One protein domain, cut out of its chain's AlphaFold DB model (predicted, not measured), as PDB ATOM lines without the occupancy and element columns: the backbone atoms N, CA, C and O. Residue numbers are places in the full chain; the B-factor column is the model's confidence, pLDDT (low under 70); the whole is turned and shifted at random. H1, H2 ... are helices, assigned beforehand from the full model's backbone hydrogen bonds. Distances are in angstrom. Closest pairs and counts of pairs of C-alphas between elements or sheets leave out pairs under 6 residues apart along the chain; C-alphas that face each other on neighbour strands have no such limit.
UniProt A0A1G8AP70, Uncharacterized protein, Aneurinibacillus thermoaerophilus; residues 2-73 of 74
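Overview. This is residues 2 to 73 of the 74 residues of an uncharacterized protein of Aneurinibacillus thermoaerophilus (UniProt A0A1G8AP70). A helical hairpin of H1 and H2 makes the body; the link after H2 folds back along it, then leads out to H3, a helical arm that sticks out with residues 53 to 73 and makes the length. The 72 printed residues hold three named helices, H1, H2 and H3 in chain order, and no named strand: all helix. The whole is extended, radius of gyration of the C-alphas 18.4 A, spanning 59 by 26 by 18 A.

Along the chain. H1, residues 2 to 11, begins with C-alpha 2 at (35.822, 17.775, 14.006) and is 14.4 A long. H2, residues 16 to 35, measures 28.7 A. H3, residues 56 to 72, measures 24.7 A and ends with C-alpha 72 at (47.271, 63.028, 11.242).

Arrangement. H1 and H2 form a hairpin, opposite ways at a shallow tilt of 16 degrees. H2 touches H1 with residues 16 to 19 alone; the closest C-alphas, of Leu 6 and Leu 19, are 6.9 A apart. H3 is apart from both. In H1, H2 and H3 every O i to N i+4 pair is within hydrogen-bond range.

Size, cuts and confidence. The C-alphas farthest apart, of Glu 37 and Leu 72, are 59.2 A apart. The printed part has no cut. The link H1 to H2 is tight; H2 to H3, 20 residues, is long. Residues 72 to 73 have pLDDT under 70.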
ATOM      1  N   TYR A   2      36.126  16.386  13.597       94.19
ATOM      2  CA  TYR A   2      35.822  17.775  14.006       94.19
ATOM      3  C   TYR A   2      36.832  18.805  13.461       94.19
ATOM      4  O   TYR A   2      36.445  19.850  12.944       94.19
ATOM      5  N   GLN A   3      38.128  18.475  13.490       93.88
ATOM      6  CA  GLN A   3      39.177  19.292  12.866       93.88
ATOM      7  C   GLN A   3      38.950  19.480  11.356       93.88
ATOM      8  O   GLN A   3      39.129  20.584  10.847       93.88
ATOM      9  N   ASP A   4      38.525  18.427  10.652       94.50
ATOM     10  CA  ASP A   4      38.272  18.478   9.206       94.50
ATOM     11  C   ASP A   4      37.119  19.423   8.872       94.50
ATOM     12  O   ASP A   4      37.202  20.169   7.902       94.50
ATOM     13  N   MET A   5      36.086  19.464   9.721       95.50
ATOM     14  CA  MET A   5      34.990  20.427   9.601       95.50
ATOM     15  C   MET A   5      35.492  21.872   9.731       95.50
ATOM     16  O   MET A   5      35.162  22.704   8.889       95.50
ATOM     17  N   LEU A   6      36.348  22.176  10.715       95.25
ATOM     18  CA  LEU A   6      36.925  23.523  10.839       95.25
ATOM     19  C   LEU A   6      37.799  23.891   9.634       95.25
ATOM     20  O   LEU A   6      37.791  25.039   9.190       95.25
ATOM     21  N   ILE A   7      38.546  22.925   9.094       94.38
ATOM     22  CA  ILE A   7      39.353  23.118   7.885       94.38
ATOM     23  C   ILE A   7      38.453  23.385   6.674       94.38
ATOM     24  O   ILE A   7      38.751  24.285   5.893       94.38
ATOM     25  N   ASP A   8      37.359  22.642   6.516       96.25
ATOM     26  CA  ASP A   8      36.399  22.831   5.425       96.25
ATOM     27  C   ASP A   8      35.718  24.203   5.497       96.25
ATOM     28  O   ASP A   8      35.692  24.939   4.512       96.25
ATOM     29  N   LEU A   9      35.268  24.618   6.685       94.62
ATOM     30  CA  LEU A   9      34.734  25.965   6.887       94.62
ATOM     31  C   LEU A   9      35.783  27.038   6.579       94.62
ATOM     32  O   LEU A   9      35.481  28.042   5.937       94.62
ATOM     33  N   LYS A  10      37.046  26.824   6.958       93.44
ATOM     34  CA  LYS A  10      38.100  27.770   6.590       93.44
ATOM     35  C   LYS A  10      38.301  27.847   5.076       93.44
ATOM     36  O   LYS A  10      38.421  28.949   4.545       93.44
ATOM     37  N   LYS A  11      38.297  26.706   4.378       94.25
ATOM     38  CA  LYS A  11      38.400  26.633   2.908       94.25
ATOM     39  C   LYS A  11      37.224  27.312   2.207       94.25
ATOM     40  O   LYS A  11      37.420  27.923   1.165       94.25
ATOM     41  N   LYS A  12      36.033  27.266   2.806       95.81
ATOM     42  CA  LYS A  12      34.834  27.984   2.345       95.81
ATOM     43  C   LYS A  12      34.894  29.503   2.561       95.81
ATOM     44  O   LYS A  12      33.985  30.202   2.134       95.81
ATOM     45  N   GLY A  13      35.944  30.020   3.203       93.56
ATOM     46  CA  GLY A  13      36.163  31.459   3.359       93.56
ATOM     47  C   GLY A  13      35.526  32.073   4.604       93.56
ATOM     48  O   GLY A  13      35.446  33.295   4.696       93.56
ATOM     49  N   TYR A  14      35.100  31.265   5.580       94.62
ATOM     50  CA  TYR A  14      34.585  31.803   6.839       94.62
ATOM     51  C   TYR A  14      35.671  32.580   7.602       94.62
ATOM     52  O   TYR A  14      36.859  32.218   7.616       94.62
ATOM     53  N   ALA A  15      35.241  33.670   8.239       92.75
ATOM     54  CA  ALA A  15      36.100  34.541   9.025       92.75
ATOM     55  C   ALA A  15      36.583  33.848  10.310       92.75
ATOM     56  O   ALA A  15      35.899  32.989  10.871       92.75
ATOM     57  N   ASP A  16      37.767  34.242  10.790       92.12
ATOM     58  CA  ASP A  16      38.410  33.619  11.958       92.12
ATOM     59  C   ASP A  16      37.528  33.729  13.215       92.12
ATOM     60  O   ASP A  16      37.341  32.746  13.926       92.12
ATOM     61  N   ASN A  17      36.887  34.882  13.430       93.19
ATOM     62  CA  ASN A  17      35.963  35.094  14.549       93.19
ATOM     63  C   ASN A  17      34.727  34.176  14.493       93.19
ATOM     64  O   ASN A  17      34.223  33.750  15.530       93.19
ATOM     65  N   THR A  18      34.239  33.848  13.293       94.81
ATOM     66  CA  THR A  18      33.133  32.903  13.113       94.81
ATOM     67  C   THR A  18      33.568  31.493  13.492       94.81
ATOM     68  O   THR A  18      32.846  30.803  14.210       94.81
ATOM     69  N   LEU A  19      34.761  31.074  13.062       95.56
ATOM     70  CA  LEU A  19      35.323  29.770  13.424       95.56
ATOM     71  C   LEU A  19      35.577  29.661  14.933       95.56
ATOM     72  O   LEU A  19      35.257  28.630  15.526       95.56
ATOM     73  N   ASP A  20      36.075  30.726  15.564       94.69
ATOM     74  CA  ASP A  20      36.258  30.803  17.016       94.69
ATOM     75  C   ASP A  20      34.918  30.676  17.762       94.69
ATOM     76  O   ASP A  20      34.812  29.930  18.742       94.69
ATOM     77  N   GLY A  21      33.867  31.342  17.270       96.25
ATOM     78  CA  GLY A  21      32.512  31.234  17.816       96.25
ATOM     79  C   GLY A  21      31.944  29.816  17.707       96.25
ATOM     80  O   GLY A  21      31.460  29.260  18.694       96.25
ATOM     81  N   ILE A  22      32.071  29.190  16.531       95.94
ATOM     82  CA  ILE A  22      31.665  27.794  16.298       95.94
ATOM     83  C   ILE A  22      32.423  26.852  17.238       95.94
ATOM     84  O   ILE A  22      31.821  25.963  17.845       95.94
ATOM     85  N   HIS A  23      33.733  27.051  17.386       96.31
ATOM     86  CA  HIS A  23      34.559  26.212  18.240       96.31
ATOM     87  C   HIS A  23      34.174  26.326  19.716       96.31
ATOM     88  O   HIS A  23      34.000  25.312  20.396       96.31
ATOM     89  N   THR A  24      33.976  27.553  20.195       96.19
ATOM     90  CA  THR A  24      33.608  27.831  21.587       96.19
ATOM     91  C   THR A  24      32.253  27.218  21.930       96.19
ATOM     92  O   THR A  24      32.133  26.489  22.918       96.19
ATOM     93  N   THR A  25      31.245  27.428  21.080       96.62
ATOM     94  CA  THR A  25      29.905  26.859  21.279       96.62
ATOM     95  C   THR A  25      29.914  25.338  21.176       96.62
ATOM     96  O   THR A  25      29.357  24.662  22.041       96.62
ATOM     97  N   GLY A  26      30.616  24.776  20.188       96.19
ATOM     98  CA  GLY A  26      30.781  23.329  20.059       96.19
ATOM     99  C   GLY A  26      31.396  22.710  21.314       96.19
ATOM    100  O   GLY A  26      30.877  21.723  21.830       96.19
ATOM    101  N   ARG A  27      32.447  23.325  21.871       95.94
ATOM    102  CA  ARG A  27      33.082  22.868  23.117       95.94
ATOM    103  C   ARG A  27      32.093  22.821  24.283       95.94
ATOM    104  O   ARG A  27      32.148  21.866  25.053       95.94
ATOM    105  N   MET A  28      31.201  23.806  24.418       97.38
ATOM    106  CA  MET A  28      30.169  23.807  25.465       97.38
ATOM    107  C   MET A  28      29.170  22.659  25.283       97.38
ATOM    108  O   MET A  28      28.901  21.928  26.235       97.38
ATOM    109  N   ILE A  29      28.684  22.447  24.057       97.75
ATOM    110  CA  ILE A  29      27.742  21.363  23.739       97.75
ATOM    111  C   ILE A  29      28.372  19.996  24.027       97.75
ATOM    112  O   ILE A  29      27.777  19.176  24.722       97.75
ATOM    113  N   PHE A  30      29.597  19.752  23.553       97.25
ATOM    114  CA  PHE A  30      30.269  18.471  23.776       97.25
ATOM    115  C   PHE A  30      30.651  18.248  25.239       97.25
ATOM    116  O   PHE A  30      30.590  17.115  25.705       97.25
ATOM    117  N   LYS A  31      30.989  19.305  25.990       97.00
ATOM    118  CA  LYS A  31      31.139  19.200  27.447       97.00
ATOM    119  C   LYS A  31      29.841  18.746  28.102       97.00
ATOM    120  O   LYS A  31      29.873  17.811  28.892       97.00
ATOM    121  N   LYS A  32      28.700  19.335  27.725       98.00
ATOM    122  CA  LYS A  32      27.413  18.913  28.282       98.00
ATOM    123  C   LYS A  32      27.065  17.472  27.908       98.00
ATOM    124  O   LYS A  32      26.555  16.730  28.737       98.00
ATOM    125  N   ALA A  33      27.375  17.057  26.683       97.94
ATOM    126  CA  ALA A  33      27.178  15.680  26.244       97.94
ATOM    127  C   ALA A  33      28.055  14.675  27.015       97.94
ATOM    128  O   ALA A  33      27.589  13.577  27.301       97.94
ATOM    129  N   MET A  34      29.289  15.050  27.380       97.38
ATOM    130  CA  MET A  34      30.145  14.256  28.274       97.38
ATOM    131  C   MET A  34      29.552  14.160  29.686       97.38
ATOM    132  O   MET A  34      29.505  13.071  30.239       97.38
ATOM    133  N   GLU A  35      29.073  15.274  30.257       97.75
ATOM    134  CA  GLU A  35      28.419  15.287  31.580       97.75
ATOM    135  C   GLU A  35      27.181  14.385  31.637       97.75
ATOM    136  O   GLU A  35      26.877  13.817  32.678       97.75
ATOM    137  N   LEU A  36      26.455  14.280  30.525       98.31
ATOM    138  CA  LEU A  36      25.278  13.425  30.382       98.31
ATOM    139  C   LEU A  36      25.627  11.993  29.936       98.31
ATOM    140  O   LEU A  36      24.722  11.235  29.602       98.31
ATOM    141  N   GLU A  37      26.916  11.649  29.862       96.75
ATOM    142  CA  GLU A  37      27.430  10.336  29.439       96.75
ATOM    143  C   GLU A  37      26.962   9.886  28.038       96.75
ATOM    144  O   GLU A  37      27.027   8.710  27.682       96.75
ATOM    145  N   LEU A  38      26.537  10.829  27.192       97.88
ATOM    146  CA  LEU A  38      26.079  10.555  25.825       97.88
ATOM    147  C   LEU A  38      27.245  10.238  24.881       97.88
ATOM    148  O   LEU A  38      27.067   9.590  23.850       97.88
ATOM    149  N   ILE A  39      28.439  10.728  25.214       96.12
ATOM    150  CA  ILE A  39      29.673  10.499  24.465       96.12
ATOM    151  C   ILE A  39      30.813  10.164  25.428       96.12
ATOM    152  O   ILE A  39      30.843  10.636  26.561       96.12
ATOM    153  N   LYS A  40      31.774   9.359  24.961       94.69
ATOM    154  CA  LYS A  40      32.920   8.902  25.771       94.69
ATOM    155  C   LYS A  40      34.120   9.848  25.743       94.69
ATOM    156  O   LYS A  40      34.992   9.760  26.598       94.69
ATOM    157  N   SER A  41      34.205  10.698  24.726       93.50
ATOM    158  CA  SER A  41      35.340  11.596  24.511       93.50
ATOM    159  C   SER A  41      34.883  12.881  23.841       93.50
ATOM    160  O   SER A  41      34.090  12.833  22.897       93.50
ATOM    161  N   ASN A  42      35.432  14.018  24.264       93.25
ATOM    162  CA  ASN A  42      35.114  15.310  23.675       93.25
ATOM    163  C   ASN A  42      35.883  15.510  22.347       93.25
ATOM    164  O   ASN A  42      37.109  15.633  22.373       93.25
ATOM    165  N   PRO A  43      35.202  15.640  21.191       93.56
ATOM    166  CA  PRO A  43      35.856  15.822  19.890       93.56
ATOM    167  C   PRO A  43      36.681  17.113  19.762       93.56
ATOM    168  O   PRO A  43      37.434  17.263  18.802       93.56
ATOM    169  N   THR A  44      36.528  18.058  20.697       93.69
ATOM    170  CA  THR A  44      37.180  19.377  20.662       93.69
ATOM    171  C   THR A  44      38.497  19.452  21.434       93.69
ATOM    172  O   THR A  44      39.206  20.439  21.267       93.69
ATOM    173  N   GLU A  45      38.860  18.449  22.248       88.62
ATOM    174  CA  GLU A  45      39.978  18.556  23.210       88.62
ATOM    175  C   GLU A  45      41.336  18.894  22.587       88.62
ATOM    176  O   GLU A  45      42.072  19.709  23.136       88.62
ATOM    177  N   TYR A  46      41.640  18.326  21.421       88.12
ATOM    178  CA  TYR A  46      42.931  18.499  20.740       88.12
ATOM    179  C   TYR A  46      42.805  19.256  19.416       88.12
ATOM    180  O   TYR A  46      43.710  19.235  18.581       88.12
ATOM    181  N   THR A  47      41.665  19.913  19.202       90.88
ATOM    182  CA  THR A  47      41.399  20.648  17.967       90.88
ATOM    183  C   THR A  47      42.075  22.014  18.003       90.88
ATOM    184  O   THR A  47      42.033  22.716  19.012       90.88
ATOM    185  N   LYS A  48      42.660  22.425  16.874       88.12
ATOM    186  CA  LYS A  48      43.212  23.769  16.680       88.12
ATOM    187  C   LYS A  48      42.382  24.524  15.651       88.12
ATOM    188  O   LYS A  48      42.221  24.059  14.521       88.12
ATOM    189  N   VAL A  49      41.894  25.707  16.023       87.75
ATOM    190  CA  VAL A  49      41.183  26.578  15.081       87.75
ATOM    191  C   VAL A  49      42.175  27.077  14.020       87.75
ATOM    192  O   VAL A  49      43.211  27.648  14.381       87.75
ATOM    193  N   PRO A  50      41.918  26.837  12.721       85.38
ATOM    194  CA  PRO A  50      42.799  27.295  11.657       85.38
ATOM    195  C   PRO A  50      42.742  28.823  11.553       85.38
ATOM    196  O   PRO A  50      41.673  29.397  11.375       85.38
ATOM    197  N   LYS A  51      43.904  29.473  11.637       82.19
ATOM    198  CA  LYS A  51      44.039  30.933  11.520       82.19
ATOM    199  C   LYS A  51      44.642  31.322  10.179       82.19
ATOM    200  O   LYS A  51      45.460  30.578   9.631       82.19
ATOM    201  N   GLN A  52      44.281  32.497   9.667       76.81
ATOM    202  CA  GLN A  52      44.995  33.067   8.524       76.81
ATOM    203  C   GLN A  52      46.452  33.361   8.894       76.81
ATOM    204  O   GLN A  52      46.747  33.992   9.912       76.81
ATOM    205  N   LYS A  53      47.379  32.911   8.044       74.81
ATOM    206  CA  LYS A  53      48.766  33.375   8.095       74.81
ATOM    207  C   LYS A  53      48.796  34.776   7.490       74.81
ATOM    208  O   LYS A  53      48.448  34.930   6.325       74.81
ATOM    209  N   LYS A  54      49.191  35.773   8.281       78.06
ATOM    210  CA  LYS A  54      49.452  37.127   7.775       78.06
ATOM    211  C   LYS A  54      50.746  37.116   6.964       78.06
ATOM    212  O   LYS A  54      51.726  36.513   7.409       78.06
ATOM    213  N   THR A  55      50.745  37.758   5.803       85.38
ATOM    214  CA  THR A  55      51.959  37.944   4.998       85.38
ATOM    215  C   THR A  55      52.815  39.087   5.555       85.38
ATOM    216  O   THR A  55      52.367  39.867   6.399       85.38
ATOM    217  N   ILE A  56      54.070  39.182   5.105       81.56
ATOM    218  CA  ILE A  56      54.969  40.293   5.461       81.56
ATOM    219  C   ILE A  56      54.366  41.623   4.979       81.56
ATOM    220  O   ILE A  56      54.347  42.596   5.731       81.56
ATOM    221  N   GLU A  57      53.786  41.619   3.778       80.88
ATOM    222  CA  GLU A  57      53.120  42.768   3.162       80.88
ATOM    223  C   GLU A  57      51.906  43.230   3.983       80.88
ATOM    224  O   GLU A  57      51.766  44.424   4.245       80.88
ATOM    225  N   ASP A  58      51.072  42.309   4.486       83.38
ATOM    226  CA  ASP A  58      49.937  42.653   5.364       83.38
ATOM    227  C   ASP A  58      50.396  43.367   6.645       83.38
ATOM    228  O   ASP A  58      49.755  44.303   7.132       83.38
ATOM    229  N   ILE A  59      51.517  42.915   7.211       85.50
ATOM    230  CA  ILE A  59      52.087  43.475   8.440       85.50
ATOM    231  C   ILE A  59      52.676  44.863   8.171       85.50
ATOM    232  O   ILE A  59      52.492  45.776   8.980       85.50
ATOM    233  N   GLU A  60      53.381  45.034   7.056       84.94
ATOM    234  CA  GLU A  60      53.986  46.306   6.669       84.94
ATOM    235  C   GLU A  60      52.929  47.358   6.319       84.94
ATOM    236  O   GLU A  60      52.983  48.483   6.822       84.94
ATOM    237  N   ASN A  61      51.890  46.970   5.577       87.62
ATOM    238  CA  ASN A  61      50.742  47.824   5.283       87.62
ATOM    239  C   ASN A  61      50.017  48.268   6.556       87.62
ATOM    240  O   ASN A  61      49.707  49.452   6.708       87.62
ATOM    241  N   ALA A  62      49.811  47.355   7.513       84.31
ATOM    242  CA  ALA A  62      49.250  47.714   8.809       84.31
ATOM    243  C   ALA A  62      50.141  48.734   9.535       84.31
ATOM    244  O   ALA A  62      49.647  49.771   9.970       84.31
ATOM    245  N   LYS A  63      51.457  48.498   9.632       86.31
ATOM    246  CA  LYS A  63      52.403  49.438  10.269       86.31
ATOM    247  C   LYS A  63      52.366  50.824   9.620       86.31
ATOM    248  O   LYS A  63      52.329  51.824  10.336       86.31
ATOM    249  N   ASN A  64      52.335  50.887   8.291       85.94
ATOM    250  CA  ASN A  64      52.252  52.141   7.540       85.94
ATOM    251  C   ASN A  64      50.926  52.871   7.789       85.94
ATOM    252  O   ASN A  64      50.926  54.087   7.980       85.94
ATOM    253  N   PHE A  65      49.812  52.136   7.862       87.81
ATOM    254  CA  PHE A  65      48.513  52.684   8.245       87.81
ATOM    255  C   PHE A  65      48.552  53.311   9.646       87.81
ATOM    256  O   PHE A  65      48.168  54.469   9.809       87.81
ATOM    257  N   TRP A  66      49.076  52.591  10.645       79.12
ATOM    258  CA  TRP A  66      49.206  53.099  12.017       79.12
ATOM    259  C   TRP A  66      50.120  54.324  12.099       79.12
ATOM    260  O   TRP A  66      49.789  55.294  12.778       79.12
ATOM    261  N   LYS A  67      51.237  54.320  11.360       83.62
ATOM    262  CA  LYS A  67      52.158  55.459  11.280       83.62
ATOM    263  C   LYS A  67      51.484  56.692  10.679       83.62
ATOM    264  O   LYS A  67      51.625  57.778  11.226       83.62
ATOM    265  N   LYS A  68      50.737  56.523   9.582       82.06
ATOM    266  CA  LYS A  68      50.006  57.613   8.918       82.06
ATOM    267  C   LYS A  68      48.908  58.181   9.813       82.06
ATOM    268  O   LYS A  68      48.757  59.392   9.876       82.06
ATOM    269  N   ARG A  69      48.176  57.315  10.518       79.50
ATOM    270  CA  ARG A  69      47.122  57.713  11.457       79.50
ATOM    271  C   ARG A  69      47.680  58.559  12.603       79.50
ATOM    272  O   ARG A  69      47.211  59.668  12.793       79.50
ATOM    273  N   ASN A  70      48.751  58.106  13.257       77.31
ATOM    274  CA  ASN A  70      49.392  58.861  14.344       77.31
ATOM    275  C   ASN A  70      49.982  60.212  13.903       77.31
ATOM    276  O   ASN A  70      50.225  61.069  14.743       77.31
ATOM    277  N   TRP A  71      50.260  60.394  12.610       71.88
ATOM    278  CA  TRP A  71      50.793  61.645  12.064       71.88
ATOM    279  C   TRP A  71      49.696  62.652  11.681       71.88
ATOM    280  O   TRP A  71      49.995  63.821  11.496       71.88
ATOM    281  N   LEU A  72      48.445  62.196  11.544       66.88
ATOM    282  CA  LEU A  72      47.271  63.028  11.242       66.88
ATOM    283  C   LEU A  72      46.578  63.562  12.509       66.88
ATOM    284  O   LEU A  72      45.683  64.393  12.398       66.88
ATOM    285  N   ASP A  73      46.985  63.077  13.685       63.22
ATOM    286  CA  ASP A  73      46.455  63.462  14.998       63.22
ATOM    287  C   ASP A  73      47.262  64.617  15.660       63.22
ATOM    288  O   ASP A  73      47.097  64.868  16.854       63.22
TER     289      ASP A  73